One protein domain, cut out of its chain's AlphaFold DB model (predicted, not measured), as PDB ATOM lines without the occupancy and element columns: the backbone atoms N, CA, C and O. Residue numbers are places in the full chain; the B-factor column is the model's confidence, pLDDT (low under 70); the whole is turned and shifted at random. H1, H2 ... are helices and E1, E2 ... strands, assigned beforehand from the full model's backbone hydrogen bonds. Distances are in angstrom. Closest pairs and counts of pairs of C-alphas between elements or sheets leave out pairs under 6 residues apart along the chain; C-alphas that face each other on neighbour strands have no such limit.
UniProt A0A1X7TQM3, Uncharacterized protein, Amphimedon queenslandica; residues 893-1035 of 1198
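AT A GLANCE: This is residues 893 to 1035 of the 1198 residues of an uncharacterized protein of Amphimedon queenslandica (UniProt A0A1X7TQM3). Two unequal lobes lie side by side along the longest axis, with H4 between them: a small three-stranded sheet with H3 over one face, and a larger, twisted sheet of four strands, of which E5, E6 and E7 are long. H4 packs on one face of the larger sheet and also meets E2 of the small one, while a long link from E3 to E4 joins the lobes at one side. The printed part has 143 residues, with four named helices and seven named strands in the order H1 E1 H2 H3 E2 E3 E4 H4 E5 E6 E7; the sheets, in the orders E1 E3 E2 and E4 E7 E6 E5, are antiparallel throughout. The class is mixed, helices and strands, with 68 of the 143 residues in named elements, under half. The whole is compact, with a radius of gyration of the C-alphas of 15.9 A and spans of 48 by 39 by 23 A.

HOW THE PARTS SIT: H1, residues 893 to 897, only grazes the small sheet of E1, residues 899 to 901, E3, residues 940 to 942, and E2, residues 930 to 932. E1 and E3 are antiparallel, with N 900 and O 941 2.7 A apart; E2 and E3 form a hairpin, with N 942 and O 930 2.8 A apart. H2, residues 902 to 906, is only just not on this sheet, with 4 pairs of C-alphas within 10 A. It touches H3, residues 916 to 925, where the closest C-alphas are those of Leu 905 and Glu 916, 6.2 A apart. H3 is on the small sheet at a height of 9.6 A, over E3 and E2, and runs slantwise to the strands, at 34 degrees to E3 on the local plane. E1, H2, H3 and E2 make a split strand-helix-strand unit, two strands of one sheet joined through helices, with E3 between the two strands in the sheet, and its crossover is right-handed. E4, residues 964 to 967, is an edge strand of the larger sheet and the antiparallel neighbour of E7, residues 1027 to 1034, with N 1030 and O 964 2.8 A apart. H4, residues 976 to 985, is on the small sheet too; its closest C-alphas to E2 are those of Val 982 and Ala 930, 5.0 A apart. H3 and H4 are close but not clearly touching, with the C-alphas of Glu 924 and Val 982 7.7 A apart. E5, residues 1005 to 1012, E6, residues 1015 to 1023, and E7 form a meander, each strand the antiparallel neighbour of the one before; N 1008 and O 1019 are 2.9 A apart, and so are N 1031 and O 1020. H4 is on one face of this larger sheet, making two layers, at a height of 9.5 A, and runs along the strands at 6 degrees to E6 on the local plane. In H1, H2, H3 and H4 every O i to N i+4 pair is within hydrogen-bond range.

IN THESE COORDINATES: H1 begins at C-alpha 893, (109.038, 85.312, 89.516). The five-residue helix H2 and the three-residue strands E1, E2 and E3 are short. H3 is 14.1 A long from first to last C-alpha, and H4 is 14.4 A, beginning at C-alpha 976, (93.690, 68.493, 93.431). E4 measures 9.4 A, E5 22.6 A, E6 26.5 A and E7 22.9 A. E7 ends at C-alpha 1034, (82.504, 90.885, 85.686).

THE WHOLE: The two C-alphas farthest apart are those of Ala 911 and Lys 960, 48.9 A. The printed part has no cut. The links E3 to E4, 21 residues, and H4 to E5, 19 residues, are long. Mean pLDDT of the printed part is 79.0; 33 residues are under 70, among them 933 to 938, 955 to 966 and 1032 to 1035.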
ATOM      1  N   GLN A 893     110.319  85.685  90.139       79.88
ATOM      2  CA  GLN A 893     109.038  85.312  89.516       79.88
ATOM      3  C   GLN A 893     108.622  83.858  89.815       79.88
ATOM      4  O   GLN A 893     107.429  83.605  89.978       79.88
ATOM      5  N   LEU A 894     109.558  82.912  89.956       83.62
ATOM      6  CA  LEU A 894     109.236  81.552  90.403       83.62
ATOM      7  C   LEU A 894     108.686  81.559  91.835       83.62
ATOM      8  O   LEU A 894     107.661  80.936  92.086       83.62
ATOM      9  N   ALA A 895     109.322  82.293  92.752       79.31
ATOM     10  CA  ALA A 895     108.890  82.366  94.149       79.31
ATOM     11  C   ALA A 895     107.563  83.124  94.338       79.31
ATOM     12  O   ALA A 895     106.706  82.695  95.102       79.31
ATOM     13  N   THR A 896     107.380  84.245  93.632       77.44
ATOM     14  CA  THR A 896     106.229  85.150  93.833       77.44
ATOM     15  C   THR A 896     105.035  84.870  92.923       77.44
ATOM     16  O   THR A 896     103.917  85.246  93.263       77.44
ATOM     17  N   LYS A 897     105.251  84.241  91.759       82.56
ATOM     18  CA  LYS A 897     104.205  83.971  90.753       82.56
ATOM     19  C   LYS A 897     104.152  82.515  90.289       82.56
ATOM     20  O   LYS A 897     103.311  82.181  89.461       82.56
ATOM     21  N   GLY A 898     105.031  81.641  90.786       87.31
ATOM     22  CA  GLY A 898     105.111  80.242  90.358       87.31
ATOM     23  C   GLY A 898     105.652  80.065  88.935       87.31
ATOM     24  O   GLY A 898     105.481  78.996  88.353       87.31
ATOM     25  N   TYR A 899     106.264  81.103  88.349       88.06
ATOM     26  CA  TYR A 899     106.693  81.116  86.949       88.06
ATOM     27  C   TYR A 899     108.044  80.412  86.750       88.06
ATOM     28  O   TYR A 899     109.094  80.893  87.171       88.06
ATOM     29  N   LEU A 900     108.009  79.278  86.060       88.88
ATOM     30  CA  LEU A 900     109.138  78.435  85.697       88.88
ATOM     31  C   LEU A 900     109.548  78.695  84.237       88.88
ATOM     32  O   LEU A 900     108.845  78.307  83.301       88.88
ATOM     33  N   SER A 901     110.692  79.357  84.043       85.69
ATOM     34  CA  SER A 901     111.328  79.541  82.730       85.69
ATOM     35  C   SER A 901     112.217  78.344  82.361       85.69
ATOM     36  O   SER A 901     112.688  77.600  83.229       85.69
ATOM     37  N   ILE A 902     112.509  78.189  81.063       85.19
ATOM     38  CA  ILE A 902     113.539  77.248  80.587       85.19
ATOM     39  C   ILE A 902     114.905  77.587  81.202       85.19
ATOM     40  O   ILE A 902     115.575  76.690  81.699       85.19
ATOM     41  N   GLU A 903     115.287  78.865  81.271       82.81
ATOM     42  CA  GLU A 903     116.568  79.300  81.851       82.81
ATOM     43  C   GLU A 903     116.724  78.923  83.335       82.81
ATOM     44  O   GLU A 903     117.818  78.576  83.793       82.81
ATOM     45  N   VAL A 904     115.635  78.962  84.111       84.50
ATOM     46  CA  VAL A 904     115.627  78.469  85.495       84.50
ATOM     47  C   VAL A 904     115.805  76.951  85.523       84.50
ATOM     48  O   VAL A 904     116.523  76.453  86.392       84.50
ATOM     49  N   LEU A 905     115.225  76.197  84.583       86.25
ATOM     50  CA  LEU A 905     115.468  74.755  84.486       86.25
ATOM     51  C   LEU A 905     116.891  74.414  84.039       86.25
ATOM     52  O   LEU A 905     117.501  73.575  84.691       86.25
ATOM     53  N   GLU A 906     117.471  75.077  83.039       85.31
ATOM     54  CA  GLU A 906     118.856  74.837  82.586       85.31
ATOM     55  C   GLU A 906     119.868  74.947  83.743       85.31
ATOM     56  O   GLU A 906     120.802  74.150  83.867       85.31
ATOM     57  N   LYS A 907     119.633  75.898  84.660       83.81
ATOM     58  CA  LYS A 907     120.429  76.132  85.881       83.81
ATOM     59  C   LYS A 907     120.174  75.108  87.004       83.81
ATOM     60  O   LYS A 907     120.810  75.189  88.054       83.81
ATOM     61  N   ASN A 908     119.237  74.170  86.837       84.00
ATOM     62  CA  ASN A 908     118.823  73.197  87.859       84.00
ATOM     63  C   ASN A 908     118.721  71.733  87.365       84.00
ATOM     64  O   ASN A 908     118.762  70.828  88.203       84.00
ATOM     65  N   ALA A 909     118.635  71.490  86.050       81.50
ATOM     66  CA  ALA A 909     118.238  70.221  85.424       81.50
ATOM     67  C   ALA A 909     119.156  69.022  85.724       81.50
ATOM     68  O   ALA A 909     118.714  67.875  85.667       81.50
ATOM     69  N   GLY A 910     120.424  69.256  86.076       84.75
ATOM     70  CA  GLY A 910     121.358  68.194  86.466       84.75
ATOM     71  C   GLY A 910     121.505  67.123  85.378       84.75
ATOM     72  O   GLY A 910     121.958  67.427  84.279       84.75
ATOM     73  N   ALA A 911     121.095  65.887  85.677       82.00
ATOM     74  CA  ALA A 911     121.134  64.760  84.738       82.00
ATOM     75  C   ALA A 911     120.222  64.930  83.501       82.00
ATOM     76  O   ALA A 911     120.418  64.243  82.506       82.00
ATOM     77  N   LEU A 912     119.243  65.842  83.548       84.94
ATOM     78  CA  LEU A 912     118.334  66.156  82.437       84.94
ATOM     79  C   LEU A 912     118.726  67.430  81.664       84.94
ATOM     80  O   LEU A 912     117.909  67.968  80.918       84.94
ATOM     81  N   LYS A 913     119.961  67.923  81.834       87.75
ATOM     82  CA  LYS A 913     120.463  69.096  81.108       87.75
ATOM     83  C   LYS A 913     120.401  68.875  79.590       87.75
ATOM     84  O   LYS A 913     120.849  67.843  79.096       87.75
ATOM     85  N   GLY A 914     119.857  69.842  78.855       86.56
ATOM     86  CA  GLY A 914     119.575  69.737  77.419       86.56
ATOM     87  C   GLY A 914     118.258  69.024  77.075       86.56
ATOM     88  O   GLY A 914     117.963  68.833  75.895       86.56
ATOM     89  N   ARG A 915     117.459  68.609  78.073       88.31
ATOM     90  CA  ARG A 915     116.115  68.020  77.903       88.31
ATOM     91  C   ARG A 915     115.020  68.833  78.618       88.31
ATOM     92  O   ARG A 915     113.952  68.307  78.923       88.31
ATOM     93  N   GLU A 916     115.248  70.121  78.865       89.50
ATOM     94  CA  GLU A 916     114.366  71.018  79.628       89.50
ATOM     95  C   GLU A 916     112.971  71.154  78.994       89.50
ATOM     96  O   GLU A 916     111.966  71.103  79.699       89.50
ATOM     97  N   SER A 917     112.892  71.249  77.662       87.06
ATOM     98  CA  SER A 917     111.616  71.303  76.925       87.06
ATOM     99  C   SER A 917     110.786  70.019  77.092       87.06
ATOM    100  O   SER A 917     109.577  70.077  77.317       87.06
ATOM    101  N   MET A 918     111.443  68.851  77.080       90.25
ATOM    102  CA  MET A 918     110.800  67.561  77.364       90.25
ATOM    103  C   MET A 918     110.286  67.511  78.808       90.25
ATOM    104  O   MET A 918     109.158  67.078  79.036       90.25
ATOM    105  N   LEU A 919     111.071  68.006  79.771       89.62
ATOM    106  CA  LEU A 919     110.684  68.037  81.182       89.62
ATOM    107  C   LEU A 919     109.479  68.955  81.440       89.62
ATOM    108  O   LEU A 919     108.576  68.574  82.181       89.62
ATOM    109  N   LEU A 920     109.425  70.129  80.803       88.94
ATOM    110  CA  LEU A 920     108.267  71.029  80.880       88.94
ATOM    111  C   LEU A 920     107.017  70.396  80.262       88.94
ATOM    112  O   LEU A 920     105.957  70.398  80.887       88.94
ATOM    113  N   GLY A 921     107.153  69.771  79.090       88.25
ATOM    114  CA  GLY A 921     106.068  69.015  78.465       88.25
ATOM    115  C   GLY A 921     105.592  67.821  79.306       88.25
ATOM    116  O   GLY A 921     104.404  67.503  79.317       88.25
ATOM    117  N   LEU A 922     106.490  67.183  80.066       88.00
ATOM    118  CA  LEU A 922     106.136  66.151  81.041       88.00
ATOM    119  C   LEU A 922     105.401  66.737  82.259       88.00
ATOM    120  O   LEU A 922     104.427  66.143  82.714       88.00
ATOM    121  N   PHE A 923     105.812  67.899  82.771       89.56
ATOM    122  CA  PHE A 923     105.092  68.588  83.850       89.56
ATOM    123  C   PHE A 923     103.686  69.034  83.420       89.56
ATOM    124  O   PHE A 923     102.752  68.930  84.216       89.56
ATOM    125  N   GLU A 924     103.499  69.451  82.168       86.88
ATOM    126  CA  GLU A 924     102.177  69.759  81.608       86.88
ATOM    127  C   GLU A 924     101.302  68.512  81.434       86.88
ATOM    128  O   GLU A 924     100.135  68.500  81.841       86.88
ATOM    129  N   TYR A 925     101.882  67.421  80.926       86.06
ATOM    130  CA  TYR A 925     101.211  66.124  80.851       86.06
ATOM    131  C   TYR A 925     100.746  65.643  82.242       86.06
ATOM    132  O   TYR A 925      99.605  65.207  82.399       86.06
ATOM    133  N   LEU A 926     101.603  65.777  83.261       84.62
ATOM    134  CA  LEU A 926     101.348  65.368  84.650       84.62
ATOM    135  C   LEU A 926     100.481  66.341  85.464       84.62
ATOM    136  O   LEU A 926     100.261  66.097  86.649       84.62
ATOM    137  N   LYS A 927      99.996  67.436  84.864       87.44
ATOM    138  CA  LYS A 927      99.225  68.495  85.547       87.44
ATOM    139  C   LYS A 927      99.967  69.156  86.718       87.44
ATOM    140  O   LYS A 927      99.358  69.667  87.652       87.44
ATOM    141  N   ILE A 928     101.295  69.185  86.623       88.69
ATOM    142  CA  ILE A 928     102.211  69.860  87.549       88.69
ATOM    143  C   ILE A 928     102.380  71.336  87.168       88.69
ATOM    144  O   ILE A 928     102.486  72.182  88.056       88.69
ATOM    145  N   ALA A 929     102.415  71.649  85.868       91.25
ATOM    146  CA  ALA A 929     102.600  73.015  85.385       91.25
ATOM    147  C   ALA A 929     101.821  73.314  84.091       91.25
ATOM    148  O   ALA A 929     101.654  72.426  83.267       91.25
ATOM    149  N   ALA A 930     101.374  74.556  83.886       90.19
ATOM    150  CA  ALA A 930     100.642  74.989  82.684       90.19
ATOM    151  C   ALA A 930     101.421  76.033  81.876       90.19
ATOM    152  O   ALA A 930     102.028  76.930  82.462       90.19
ATOM    153  N   LEU A 931     101.356  75.973  80.542       87.31
ATOM    154  CA  LEU A 931     101.964  76.977  79.665       87.31
ATOM    155  C   LEU A 931     101.203  78.318  79.709       87.31
ATOM    156  O   LEU A 931     100.032  78.401  79.312       87.31
ATOM    157  N   ILE A 932     101.895  79.389  80.112       82.06
ATOM    158  CA  ILE A 932     101.361  80.757  80.130       82.06
ATOM    159  C   ILE A 932     101.866  81.551  78.913       82.06
ATOM    160  O   ILE A 932     103.076  81.614  78.679       82.06
ATOM    161  N   PRO A 933     100.978  82.232  78.163       66.88
ATOM    162  CA  PRO A 933     101.396  83.240  77.196       66.88
ATOM    163  C   PRO A 933     101.944  84.471  77.937       66.88
ATOM    164  O   PRO A 933     101.220  85.126  78.682       66.88
ATOM    165  N   THR A 934     103.222  84.809  77.739       62.34
ATOM    166  CA  THR A 934     103.820  86.029  78.314       62.34
ATOM    167  C   THR A 934     104.250  87.010  77.228       62.34
ATOM    168  O   THR A 934     104.645  86.618  76.133       62.34
ATOM    169  N   ASN A 935     104.219  88.306  77.549       52.22
ATOM    170  CA  ASN A 935     104.666  89.377  76.648       52.22
ATOM    171  C   ASN A 935     106.204  89.465  76.520       52.22
ATOM    172  O   ASN A 935     106.713  90.250  75.718       52.22
ATOM    173  N   LYS A 936     106.960  88.701  77.323       53.22
ATOM    174  CA  LYS A 936     108.425  88.602  77.239       53.22
ATOM    175  C   LYS A 936     108.797  87.534  76.196       53.22
ATOM    176  O   LYS A 936     108.063  86.574  75.985       53.22
ATOM    177  N   LYS A 937     109.958  87.669  75.542       47.66
ATOM    178  CA  LYS A 937     110.489  86.634  74.632       47.66
ATOM    179  C   LYS A 937     110.948  85.408  75.433       47.66
ATOM    180  O   LYS A 937     112.127  85.301  75.749       47.66
ATOM    181  N   GLY A 938     110.035  84.496  75.747       62.06
ATOM    182  CA  GLY A 938     110.355  83.255  76.448       62.06
ATOM    183  C   GLY A 938     109.127  82.381  76.683       62.06
ATOM    184  O   GLY A 938     108.023  82.883  76.886       62.06
ATOM    185  N   VAL A 939     109.331  81.064  76.658       73.38
ATOM    186  CA  VAL A 939     108.316  80.084  77.059       73.38
ATOM    187  C   VAL A 939     108.361  79.970  78.584       73.38
ATOM    188  O   VAL A 939     109.413  79.657  79.146       73.38
ATOM    189  N   VAL A 940     107.239  80.249  79.248       84.81
ATOM    190  CA  VAL A 940     107.124  80.269  80.714       84.81
ATOM    191  C   VAL A 940     105.936  79.416  81.136       84.81
ATOM    192  O   VAL A 940     104.839  79.548  80.595       84.81
ATOM    193  N   PHE A 941     106.153  78.551  82.119       89.88
ATOM    194  CA  PHE A 941     105.117  77.712  82.710       89.88
ATOM    195  C   PHE A 941     104.777  78.206  84.119       89.88
ATOM    196  O   PHE A 941     105.640  78.737  84.806       89.88
ATOM    197  N   LEU A 942     103.547  78.011  84.583       91.00
ATOM    198  CA  LEU A 942     103.168  78.176  85.989       91.00
ATOM    199  C   LEU A 942     103.138  76.820  86.673       91.00
ATOM    200  O   LEU A 942     102.429  75.933  86.212       91.00
ATOM    201  N   MET A 943     103.815  76.703  87.812       92.38
ATOM    202  CA  MET A 943     103.790  75.533  88.689       92.38
ATOM    203  C   MET A 943     103.132  75.918  90.031       92.38
ATOM    204  O   MET A 943     103.838  76.300  90.969       92.38
ATOM    205  N   PRO A 944     101.788  75.862  90.154       91.88
ATOM    206  CA  PRO A 944     101.074  76.471  91.281       91.88
ATOM    207  C   PRO A 944     101.355  75.776  92.619       91.88
ATOM    208  O   PRO A 944     101.261  76.402  93.667       91.88
ATOM    209  N   ALA A 945     101.779  74.510  92.599       90.50
ATOM    210  CA  ALA A 945     102.143  73.768  93.804       90.50
ATOM    211  C   ALA A 945     103.426  74.271  94.499       90.50
ATOM    212  O   ALA A 945     103.689  73.844  95.616       90.50
ATOM    213  N   LEU A 946     104.225  75.150  93.872       88.88
ATOM    214  CA  LEU A 946     105.366  75.816  94.523       88.88
ATOM    215  C   LEU A 946     105.002  77.165  95.167       88.88
ATOM    216  O   LEU A 946     105.847  77.741  95.848       88.88
ATOM    217  N   LEU A 947     103.783  77.670  94.954       88.81
ATOM    218  CA  LEU A 947     103.320  78.909  95.576       88.81
ATOM    219  C   LEU A 947     103.035  78.704  97.075       88.81
ATOM    220  O   LEU A 947     102.612  77.611  97.475       88.81
ATOM    221  N   PRO A 948     103.191  79.755  97.899       87.44
ATOM    222  CA  PRO A 948     102.834  79.695  99.310       87.44
ATOM    223  C   PRO A 948     101.338  79.437  99.522       87.44
ATOM    224  O   PRO A 948     100.522  79.567  98.604       87.44
ATOM    225  N   VAL A 949     100.977  79.062 100.748       88.81
ATOM    226  CA  VAL A 949      99.582  78.903 101.190       88.81
ATOM    227  C   VAL A 949      99.075  80.231 101.768       88.81
ATOM    228  O   VAL A 949      99.795  80.897 102.507       88.81
ATOM    229  N   LYS A 950      97.834  80.611 101.454       88.50
ATOM    230  CA  LYS A 950      97.131  81.778 102.012       88.50
ATOM    231  C   LYS A 950      96.186  81.344 103.136       88.50
ATOM    232  O   LYS A 950      95.558  80.291 103.017       88.50
ATOM    233  N   ASP A 951      96.007  82.172 104.165       86.88
ATOM    234  CA  ASP A 951      94.855  82.027 105.065       86.88
ATOM    235  C   ASP A 951      93.569  82.413 104.314       86.88
ATOM    236  O   ASP A 951      93.459  83.509 103.760       86.88
ATOM    237  N   VAL A 952      92.622  81.478 104.253       84.75
ATOM    238  CA  VAL A 952      91.338  81.606 103.543       84.75
ATOM    239  C   VAL A 952      90.142  81.419 104.486       84.75
ATOM    240  O   VAL A 952      89.030  81.161 104.033       84.75
ATOM    241  N   SER A 953      90.364  81.550 105.799       76.06
ATOM    242  CA  SER A 953      89.328  81.373 106.828       76.06
ATOM    243  C   SER A 953      88.284  82.497 106.887       76.06
ATOM    244  O   SER A 953      87.198  82.274 107.419       76.06
ATOM    245  N   ASP A 954      88.573  83.675 106.323       71.19
ATOM    246  CA  ASP A 954      87.636  84.800 106.212       71.19
ATOM    247  C   ASP A 954      87.321  85.107 104.739       71.19
ATOM    248  O   ASP A 954      88.093  85.771 104.034       71.19
ATOM    249  N   SER A 955      86.162  84.632 104.278       61.59
ATOM    250  CA  SER A 955      85.700  84.801 102.897       61.59
ATOM    251  C   SER A 955      85.325  86.237 102.528       61.59
ATOM    252  O   SER A 955      85.336  86.587 101.346       61.59
ATOM    253  N   SER A 956      85.096  87.114 103.515       60.22
ATOM    254  CA  SER A 956      84.813  88.533 103.263       60.22
ATOM    255  C   SER A 956      86.026  89.304 102.719       60.22
ATOM    256  O   SER A 956      85.884  90.410 102.195       60.22
ATOM    257  N   THR A 957      87.225  88.715 102.810       62.78
ATOM    258  CA  THR A 957      88.490  89.353 102.413       62.78
ATOM    259  C   THR A 957      88.805  89.271 100.919       62.78
ATOM    260  O   THR A 957      89.736  89.946 100.475       62.78
ATOM    261  N   PHE A 958      88.077  88.463 100.135       68.69
ATOM    262  CA  PHE A 958      88.420  88.219  98.725       68.69
ATOM    263  C   PHE A 958      87.282  88.322  97.703       68.69
ATOM    264  O   PHE A 958      87.592  88.479  96.528       68.69
ATOM    265  N   SER A 959      86.007  88.308  98.098       66.31
ATOM    266  CA  SER A 959      84.909  88.673  97.192       66.31
ATOM    267  C   SER A 959      83.690  89.194  97.957       66.31
ATOM    268  O   SER A 959      83.540  88.971  99.158       66.31
ATOM    269  N   LYS A 960      82.814  89.911  97.245       59.25
ATOM    270  CA  LYS A 960      81.484  90.325  97.725       59.25
ATOM    271  C   LYS A 960      80.345  89.501  97.120       59.25
ATOM    272  O   LYS A 960      79.200  89.687  97.530       59.25
ATOM    273  N   THR A 961      80.623  88.649  96.133       56.75
ATOM    274  CA  THR A 961      79.618  87.770  95.524       56.75
ATOM    275  C   THR A 961      79.498  86.468  96.319       56.75
ATOM    276  O   THR A 961      80.391  86.100  97.084       56.75
ATOM    277  N   LEU A 962      78.362  85.778  96.190       56.09
ATOM    278  CA  LEU A 962      78.191  84.452  96.787       56.09
ATOM    279  C   LEU A 962      78.891  83.402  95.903       56.09
ATOM    280  O   LEU A 962      78.688  83.429  94.687       56.09
ATOM    281  N   PRO A 963      79.683  82.477  96.475       62.09
ATOM    282  CA  PRO A 963      80.387  81.468  95.697       62.09
ATOM    283  C   PRO A 963      79.463  80.341  95.230       62.09
ATOM    284  O   PRO A 963      78.559  79.909  95.947       62.09
ATOM    285  N   LEU A 964      79.789  79.768  94.074       56.59
ATOM    286  CA  LEU A 964      79.419  78.396  93.743       56.59
ATOM    287  C   LEU A 964      80.345  77.437  94.509       56.59
ATOM    288  O   LEU A 964      81.564  77.606  94.503       56.59
ATOM    289  N   LEU A 965      79.779  76.418  95.159       62.91
ATOM    290  CA  LEU A 965      80.521  75.472  95.997       62.91
ATOM    291  C   LEU A 965      80.617  74.091  95.339       62.91
ATOM    292  O   LEU A 965      79.626  73.368  95.243       62.91
ATOM    293  N   PHE A 966      81.826  73.672  94.961       60.97
ATOM    294  CA  PHE A 966      82.102  72.284  94.578       60.97
ATOM    295  C   PHE A 966      82.427  71.472  95.831       60.97
ATOM    296  O   PHE A 966      83.577  71.441  96.263       60.97
ATOM    297  N   TYR A 967      81.413  70.859  96.444       71.69
ATOM    298  CA  TYR A 967      81.545  70.091  97.688       71.69
ATOM    299  C   TYR A 967      82.055  68.652  97.471       71.69
ATOM    300  O   TYR A 967      81.687  67.983  96.506       71.69
ATOM    301  N   PHE A 968      82.852  68.149  98.419       63.59
ATOM    302  CA  PHE A 968      83.425  66.803  98.434       63.59
ATOM    303  C   PHE A 968      83.051  66.061  99.734       63.59
ATOM    304  O   PHE A 968      83.225  66.582 100.834       63.59
ATOM    305  N   LYS A 969      82.576  64.806  99.616       67.44
ATOM    306  CA  LYS A 969      82.225  63.932 100.764       67.44
ATOM    307  C   LYS A 969      83.438  63.608 101.649       67.44
ATOM    308  O   LYS A 969      83.325  63.548 102.869       67.44
ATOM    309  N   GLU A 970      84.577  63.319 101.023       79.38
ATOM    310  CA  GLU A 970      85.877  63.236 101.698       79.38
ATOM    311  C   GLU A 970      86.584  64.599 101.527       79.38
ATOM    312  O   GLU A 970      86.260  65.312 100.578       79.38
ATOM    313  N   PRO A 971      87.525  64.989 102.406       86.12
ATOM    314  CA  PRO A 971      88.268  66.247 102.276       86.12
ATOM    315  C   PRO A 971      88.869  66.429 100.876       86.12
ATOM    316  O   PRO A 971      89.243  65.433 100.253       86.12
ATOM    317  N   VAL A 972      89.019  67.666 100.393       83.81
ATOM    318  CA  VAL A 972      89.626  67.950  99.078       83.81
ATOM    319  C   VAL A 972      90.989  67.240  98.991       83.81
ATOM    320  O   VAL A 972      91.854  67.493  99.833       83.81
ATOM    321  N   PRO A 973      91.201  66.310  98.036       87.31
ATOM    322  CA  PRO A 973      92.459  65.581  97.931       87.31
ATOM    323  C   PRO A 973      93.643  66.536  97.771       87.31
ATOM    324  O   PRO A 973      93.658  67.357  96.855       87.31
ATOM    325  N   MET A 974      94.650  66.405  98.637       86.38
ATOM    326  CA  MET A 974      95.842  67.256  98.626       86.38
ATOM    327  C   MET A 974      96.467  67.340  97.222       86.38
ATOM    328  O   MET A 974      96.895  66.331  96.662       86.38
ATOM    329  N   GLY A 975      96.524  68.555  96.664       85.75
ATOM    330  CA  GLY A 975      97.051  68.827  95.321       85.75
ATOM    331  C   GLY A 975      96.009  68.871  94.196       85.75
ATOM    332  O   GLY A 975      96.333  69.355  93.110       85.75
ATOM    333  N   LEU A 976      94.758  68.451  94.437       85.62
ATOM    334  CA  LEU A 976      93.690  68.493  93.431       85.62
ATOM    335  C   LEU A 976      93.446  69.917  92.922       85.62
ATOM    336  O   LEU A 976      93.369  70.111  91.712       85.62
ATOM    337  N   PHE A 977      93.389  70.910  93.815       87.44
ATOM    338  CA  PHE A 977      93.222  72.313  93.429       87.44
ATOM    339  C   PHE A 977      94.297  72.760  92.430       87.44
ATOM    340  O   PHE A 977      93.976  73.256  91.353       87.44
ATOM    341  N   CYS A 978      95.574  72.493  92.725       88.62
ATOM    342  CA  CYS A 978      96.688  72.811  91.828       88.62
ATOM    343  C   CYS A 978      96.546  72.136  90.452       88.62
ATOM    344  O   CYS A 978      96.768  72.787  89.431       88.62
ATOM    345  N   ALA A 979      96.133  70.864  90.412       84.31
ATOM    346  CA  ALA A 979      95.897  70.144  89.161       84.31
ATOM    347  C   ALA A 979      94.705  70.712  88.362       84.31
ATOM    348  O   ALA A 979      94.771  70.771  87.134       84.31
ATOM    349  N   VAL A 980      93.646  71.180  89.038       82.88
ATOM    350  CA  VAL A 980      92.503  71.873  88.414       82.88
ATOM    351  C   VAL A 980      92.941  73.205  87.799       82.88
ATOM    352  O   VAL A 980      92.625  73.448  86.636       82.88
ATOM    353  N   ILE A 981      93.731  74.025  88.510       87.12
ATOM    354  CA  ILE A 981      94.300  75.269  87.956       87.12
ATOM    355  C   ILE A 981      95.126  74.974  86.700       87.12
ATOM    356  O   ILE A 981      94.913  75.596  85.658       87.12
ATOM    357  N   VAL A 982      96.031  73.989  86.759       87.25
ATOM    358  CA  VAL A 982      96.844  73.602  85.596       87.25
ATOM    359  C   VAL A 982      95.960  73.138  84.435       87.25
ATOM    360  O   VAL A 982      96.160  73.576  83.306       87.25
ATOM    361  N   GLN A 983      94.938  72.318  84.694       82.94
ATOM    362  CA  GLN A 983      94.020  71.842  83.658       82.94
ATOM    363  C   GLN A 983      93.231  72.982  82.989       82.94
ATOM    364  O   GLN A 983      93.116  72.981  81.765       82.94
ATOM    365  N   LEU A 984      92.724  73.957  83.754       81.88
ATOM    366  CA  LEU A 984      91.979  75.110  83.224       81.88
ATOM    367  C   LEU A 984      92.843  75.991  82.306       81.88
ATOM    368  O   LEU A 984      92.383  76.432  81.251       81.88
ATOM    369  N   LEU A 985      94.112  76.195  82.669       84.12
ATOM    370  CA  LEU A 985      95.077  76.972  81.884       84.12
ATOM    371  C   LEU A 985      95.649  76.195  80.675       84.12
ATOM    372  O   LEU A 985      96.145  76.812  79.728       84.12
ATOM    373  N   SER A 986      95.577  74.859  80.680       82.31
ATOM    374  CA  SER A 986      96.060  73.981  79.596       82.31
ATOM    375  C   SER A 986      95.044  73.719  78.470       82.31
ATOM    376  O   SER A 986      95.400  73.054  77.496       82.31
ATOM    377  N   TYR A 987      93.798  74.205  78.554       73.81
ATOM    378  CA  TYR A 987      92.862  74.111  77.423       73.81
ATOM    379  C   TYR A 987      93.347  74.926  76.208       73.81
ATOM    380  O   TYR A 987      94.124  75.875  76.334       73.81
ATOM    381  N   SER A 988      92.891  74.542  75.014       69.19
ATOM    382  CA  SER A 988      93.263  75.159  73.738       69.19
ATOM    383  C   SER A 988      92.118  75.982  73.136       69.19
ATOM    384  O   SER A 988      90.942  75.688  73.342       69.19
ATOM    385  N   GLY A 989      92.470  77.015  72.362       70.81
ATOM    386  CA  GLY A 989      91.498  77.885  71.689       70.81
ATOM    387  C   GLY A 989      90.556  78.593  72.665       70.81
ATOM    388  O   GLY A 989      90.953  78.942  73.776       70.81
ATOM    389  N   ASP A 990      89.298  78.754  72.257       63.75
ATOM    390  CA  ASP A 990      88.259  79.488  72.996       63.75
ATOM    391  C   ASP A 990      87.853  78.813  74.325       63.75
ATOM    392  O   ASP A 990      87.089  79.364  75.118       63.75
ATOM    393  N   GLU A 991      88.367  77.612  74.615       64.88
ATOM    394  CA  GLU A 991      88.177  76.939  75.902       64.88
ATOM    395  C   GLU A 991      89.180  77.389  76.974       64.88
ATOM    396  O   GLU A 991      88.877  77.250  78.161       64.88
ATOM    397  N   LYS A 992      90.322  77.973  76.578       70.75
ATOM    398  CA  LYS A 992      91.410  78.383  77.477       70.75
ATOM    399  C   LYS A 992      90.977  79.446  78.494       70.75
ATOM    400  O   LYS A 992      90.194  80.343  78.187       70.75
ATOM    401  N   TRP A 993      91.527  79.332  79.701       82.12
ATOM    402  CA  TRP A 993      91.518  80.374  80.725       82.12
ATOM    403  C   TRP A 993      92.878  81.073  80.773       82.12
ATOM    404  O   TRP A 993      93.919  80.433  80.592       82.12
ATOM    405  N   ASP A 994      92.869  82.373  81.054       81.44
ATOM    406  CA  ASP A 994      94.069  83.193  81.208       81.44
ATOM    407  C   ASP A 994      94.301  83.546  82.683       81.44
ATOM    408  O   ASP A 994      93.369  83.643  83.478       81.44
ATOM    409  N   ILE A 995      95.559  83.770  83.064       82.88
ATOM    410  CA  ILE A 995      95.922  84.206  84.419       82.88
ATOM    411  C   ILE A 995      95.888  85.738  84.537       82.88
ATOM    412  O   ILE A 995      96.363  86.453  83.649       82.88
ATOM    413  N   ILE A 996      95.418  86.267  85.670       75.88
ATOM    414  CA  ILE A 996      95.578  87.695  85.979       75.88
ATOM    415  C   ILE A 996      96.980  87.925  86.558       75.88
ATOM    416  O   ILE A 996      97.213  87.793  87.755       75.88
ATOM    417  N   THR A 997      97.944  88.261  85.694       68.00
ATOM    418  CA  THR A 997      99.374  88.371  86.069       68.00
ATOM    419  C   THR A 997      99.713  89.480  87.080       68.00
ATOM    420  O   THR A 997     100.839  89.526  87.583       68.00
ATOM    421  N   GLU A 998      98.767  90.377  87.364       64.44
ATOM    422  CA  GLU A 998      98.884  91.475  88.333       64.44
ATOM    423  C   GLU A 998      98.459  91.065  89.752       64.44
ATOM    424  O   GLU A 998      98.854  91.723  90.713       64.44
ATOM    425  N   GLU A 999      97.697  89.977  89.901       69.31
ATOM    426  CA  GLU A 999      97.194  89.506  91.194       69.31
ATOM    427  C   GLU A 999      98.123  88.473  91.848       69.31
ATOM    428  O   GLU A 999      98.796  87.676  91.182       69.31
ATOM    429  N   LEU A1000      98.150  88.485  93.184       78.25
ATOM    430  CA  LEU A1000      98.893  87.512  93.982       78.25
ATOM    431  C   LEU A1000      98.105  86.203  94.066       78.25
ATOM    432  O   LEU A1000      97.003  86.157  94.609       78.25
ATOM    433  N   ASN A1001      98.709  85.144  93.537       89.12
ATOM    434  CA  ASN A1001      98.155  83.799  93.508       89.12
ATOM    435  C   ASN A1001      98.894  82.897  94.505       89.12
ATOM    436  O   ASN A1001     100.082  83.085  94.768       89.12
ATOM    437  N   PHE A1002      98.194  81.895  95.028       91.31
ATOM    438  CA  PHE A1002      98.652  80.991  96.080       91.31
ATOM    439  C   PHE A1002      98.305  79.544  95.714       91.31
ATOM    440  O   PHE A1002      97.470  79.284  94.847       91.31
ATOM    441  N   SER A1003      98.904  78.565  96.391       91.25
ATOM    442  CA  SER A1003      98.647  77.151  96.077       91.25
ATOM    443  C   SER A1003      97.257  76.650  96.508       91.25
ATOM    444  O   SER A1003      96.918  75.507  96.202       91.25
ATOM    445  N   ASN A1004      96.469  77.470  97.218       92.00
ATOM    446  CA  ASN A1004      95.079  77.231  97.653       92.00
ATOM    447  C   ASN A1004      94.105  78.388  97.314       92.00
ATOM    448  O   ASN A1004      92.951  78.359  97.730       92.00
ATOM    449  N   PHE A1005      94.559  79.425  96.603       91.88
ATOM    450  CA  PHE A1005      93.749  80.584  96.206       91.88
ATOM    451  C   PHE A1005      94.252  81.094  94.856       91.88
ATOM    452  O   PHE A1005      95.436  81.410  94.734       91.88
ATOM    453  N   PHE A1006      93.391  81.176  93.844       89.06
ATOM    454  CA  PHE A1006      93.822  81.482  92.482       89.06
ATOM    455  C   PHE A1006      92.800  82.322  91.717       89.06
ATOM    456  O   PHE A1006      91.621  81.978  91.694       89.06
ATOM    457  N   THR A1007      93.263  83.360  91.023       87.25
ATOM    458  CA  THR A1007      92.438  84.159  90.114       87.25
ATOM    459  C   THR A1007      92.778  83.854  88.660       87.25
ATOM    460  O   THR A1007      93.909  84.042  88.195       87.25
ATOM    461  N   ILE A1008      91.761  83.446  87.910       85.00
ATOM    462  CA  ILE A1008      91.793  83.315  86.455       85.00
ATOM    463  C   ILE A1008      90.793  84.284  85.826       85.00
ATOM    464  O   ILE A1008      89.883  84.787  86.481       85.00
ATOM    465  N   GLN A1009      90.955  84.560  84.541       82.19
ATOM    466  CA  GLN A1009      90.003  85.327  83.754       82.19
ATOM    467  C   GLN A1009      89.704  84.611  82.444       82.19
ATOM    468  O   GLN A1009      90.513  83.828  81.937       82.19
ATOM    469  N   LYS A1010      88.545  84.911  81.870       79.44
ATOM    470  CA  LYS A1010      88.178  84.460  80.536       79.44
ATOM    471  C   LYS A1010      87.420  85.549  79.801       79.44
ATOM    472  O   LYS A1010      86.535  86.192  80.363       79.44
ATOM    473  N   LYS A1011      87.764  85.730  78.528       72.25
ATOM    474  CA  LYS A1011      86.953  86.523  77.615       72.25
ATOM    475  C   LYS A1011      85.775  85.682  77.133       72.25
ATOM    476  O   LYS A1011      85.987  84.582  76.621       72.25
ATOM    477  N   ILE A1012      84.563  86.198  77.288       65.12
ATOM    478  CA  ILE A1012      83.343  85.610  76.731       65.12
ATOM    479  C   ILE A1012      82.672  86.731  75.934       65.12
ATOM    480  O   ILE A1012      82.391  87.796  76.472       65.12
ATOM    481  N   ASP A1013      82.519  86.516  74.627       70.44
ATOM    482  CA  ASP A1013      82.100  87.530  73.653       70.44
ATOM    483  C   ASP A1013      82.934  88.828  73.703       70.44
ATOM    484  O   ASP A1013      84.116  88.796  73.348       70.44
ATOM    485  N   GLU A1014      82.359  89.975  74.082       68.50
ATOM    486  CA  GLU A1014      83.100  91.242  74.213       68.50
ATOM    487  C   GLU A1014      83.647  91.473  75.632       68.50
ATOM    488  O   GLU A1014      84.654  92.178  75.772       68.50
ATOM    489  N   ASP A1015      83.085  90.800  76.639       61.72
ATOM    490  CA  ASP A1015      83.312  91.065  78.059       61.72
ATOM    491  C   ASP A1015      84.356  90.142  78.710       61.72
ATOM    492  O   ASP A1015      84.658  89.029  78.263       61.72
ATOM    493  N   MET A1016      84.966  90.650  79.784       73.19
ATOM    494  CA  MET A1016      86.018  89.975  80.545       73.19
ATOM    495  C   MET A1016      85.482  89.551  81.909       73.19
ATOM    496  O   MET A1016      85.207  90.396  82.760       73.19
ATOM    497  N   TYR A1017      85.408  88.244  82.136       70.75
ATOM    498  CA  TYR A1017      84.979  87.667  83.405       70.75
ATOM    499  C   TYR A1017      86.190  87.229  84.222       70.75
ATOM    500  O   TYR A1017      87.115  86.604  83.699       70.75
ATOM    501  N   GLN A1018      86.173  87.563  85.505       77.00
ATOM    502  CA  GLN A1018      87.152  87.182  86.509       77.00
ATOM    503  C   GLN A1018      86.549  86.078  87.380       77.00
ATOM    504  O   GLN A1018      85.412  86.181  87.833       77.00
ATOM    505  N   VAL A1019      87.306  85.004  87.592       78.12
ATOM    506  CA  VAL A1019      86.904  83.871  88.427       78.12
ATOM    507  C   VAL A1019      87.966  83.629  89.489       78.12
ATOM    508  O   VAL A1019      89.137  83.410  89.173       78.12
ATOM    509  N   ILE A1020      87.543  83.661  90.750       81.38
ATOM    510  CA  ILE A1020      88.388  83.395  91.913       81.38
ATOM    511  C   ILE A1020      88.052  81.994  92.422       81.38
ATOM    512  O   ILE A1020      86.889  81.674  92.667       81.38
ATOM    513  N   LEU A1021      89.080  81.164  92.570       83.00
ATOM    514  CA  LEU A1021      89.008  79.778  93.015       83.00
ATOM    515  C   LEU A1021      89.688  79.658  94.381       83.00
ATOM    516  O   LEU A1021      90.839  80.075  94.525       83.00
ATOM    517  N   VAL A1022      89.013  79.065  95.366       86.81
ATOM    518  CA  VAL A1022      89.526  78.928  96.742       86.81
ATOM    519  C   VAL A1022      89.388  77.486  97.226       86.81
ATOM    520  O   VAL A1022      88.306  76.910  97.174       86.81
ATOM    521  N   GLU A1023      90.485  76.880  97.681       88.25
ATOM    522  CA  GLU A1023      90.511  75.536  98.269       88.25
ATOM    523  C   GLU A1023      90.202  75.616  99.769       88.25
ATOM    524  O   GLU A1023      91.034  76.058 100.561       88.25
ATOM    525  N   GLN A1024      89.012  75.148 100.146       86.38
ATOM    526  CA  GLN A1024      88.621  74.876 101.528       86.38
ATOM    527  C   GLN A1024      88.770  73.374 101.828       86.38
ATOM    528  O   GLN A1024      89.022  72.554 100.943       86.38
ATOM    529  N   LEU A1025      88.591  72.969 103.089       87.75
ATOM    530  CA  LEU A1025      88.802  71.572 103.500       87.75
ATOM    531  C   LEU A1025      87.871  70.566 102.793       87.75
ATOM    532  O   LEU A1025      88.313  69.464 102.473       87.75
ATOM    533  N   TYR A1026      86.608  70.931 102.551       82.25
ATOM    534  CA  TYR A1026      85.581  70.061 101.949       82.25
ATOM    535  C   TYR A1026      84.946  70.638 100.677       82.25
ATOM    536  O   TYR A1026      84.025  70.035 100.130       82.25
ATOM    537  N   CYS A1027      85.400  71.789 100.186       76.81
ATOM    538  CA  CYS A1027      84.903  72.355  98.938       76.81
ATOM    539  C   CYS A1027      85.968  73.163  98.195       76.81
ATOM    540  O   CYS A1027      86.957  73.604  98.777       76.81
ATOM    541  N   ILE A1028      85.741  73.360  96.898       78.81
ATOM    542  CA  ILE A1028      86.373  74.443  96.143       78.81
ATOM    543  C   ILE A1028      85.304  75.512  95.918       78.81
ATOM    544  O   ILE A1028      84.261  75.233  95.321       78.81
ATOM    545  N   GLU A1029      85.549  76.711  96.436       79.88
ATOM    546  CA  GLU A1029      84.682  77.878  96.283       79.88
ATOM    547  C   GLU A1029      85.031  78.589  94.974       79.88
ATOM    548  O   GLU A1029      86.209  78.745  94.639       79.88
ATOM    549  N   VAL A1030      84.012  79.001  94.223       74.88
ATOM    550  CA  VAL A1030      84.156  79.617  92.903       74.88
ATOM    551  C   VAL A1030      83.331  80.894  92.853       74.88
ATOM    552  O   VAL A1030      82.104  80.852  92.791       74.88
ATOM    553  N   TYR A1031      84.015  82.031  92.869       70.75
ATOM    554  CA  TYR A1031      83.413  83.356  92.747       70.75
ATOM    555  C   TYR A1031      83.543  83.824  91.303       70.75
ATOM    556  O   TYR A1031      84.600  83.650  90.700       70.75
ATOM    557  N   CYS A1032      82.491  84.431  90.760       69.44
ATOM    558  CA  CYS A1032      82.505  85.047  89.437       69.44
ATOM    559  C   CYS A1032      82.220  86.545  89.580       69.44
ATOM    560  O   CYS A1032      81.278  86.933  90.273       69.44
ATOM    561  N   GLU A1033      83.038  87.373  88.936       66.94
ATOM    562  CA  GLU A1033      82.922  88.830  88.914       66.94
ATOM    563  C   GLU A1033      83.139  89.329  87.474       66.94
ATOM    564  O   GLU A1033      84.068  88.907  86.785       66.94
ATOM    565  N   GLU A1034      82.290  90.230  86.981       59.91
ATOM    566  CA  GLU A1034      82.504  90.885  85.686       59.91
ATOM    567  C   GLU A1034      83.510  92.026  85.853       59.91
ATOM    568  O   GLU A1034      83.388  92.879  86.739       59.91
ATOM    569  N   ARG A1035      84.507  92.094  84.972       53.00
ATOM    570  CA  ARG A1035      85.547  93.117  85.046       53.00
ATOM    571  C   ARG A1035      85.180  94.310  84.166       53.00
ATOM    572  O   ARG A1035      85.756  94.498  83.093       53.00
TER     573      ARG A1035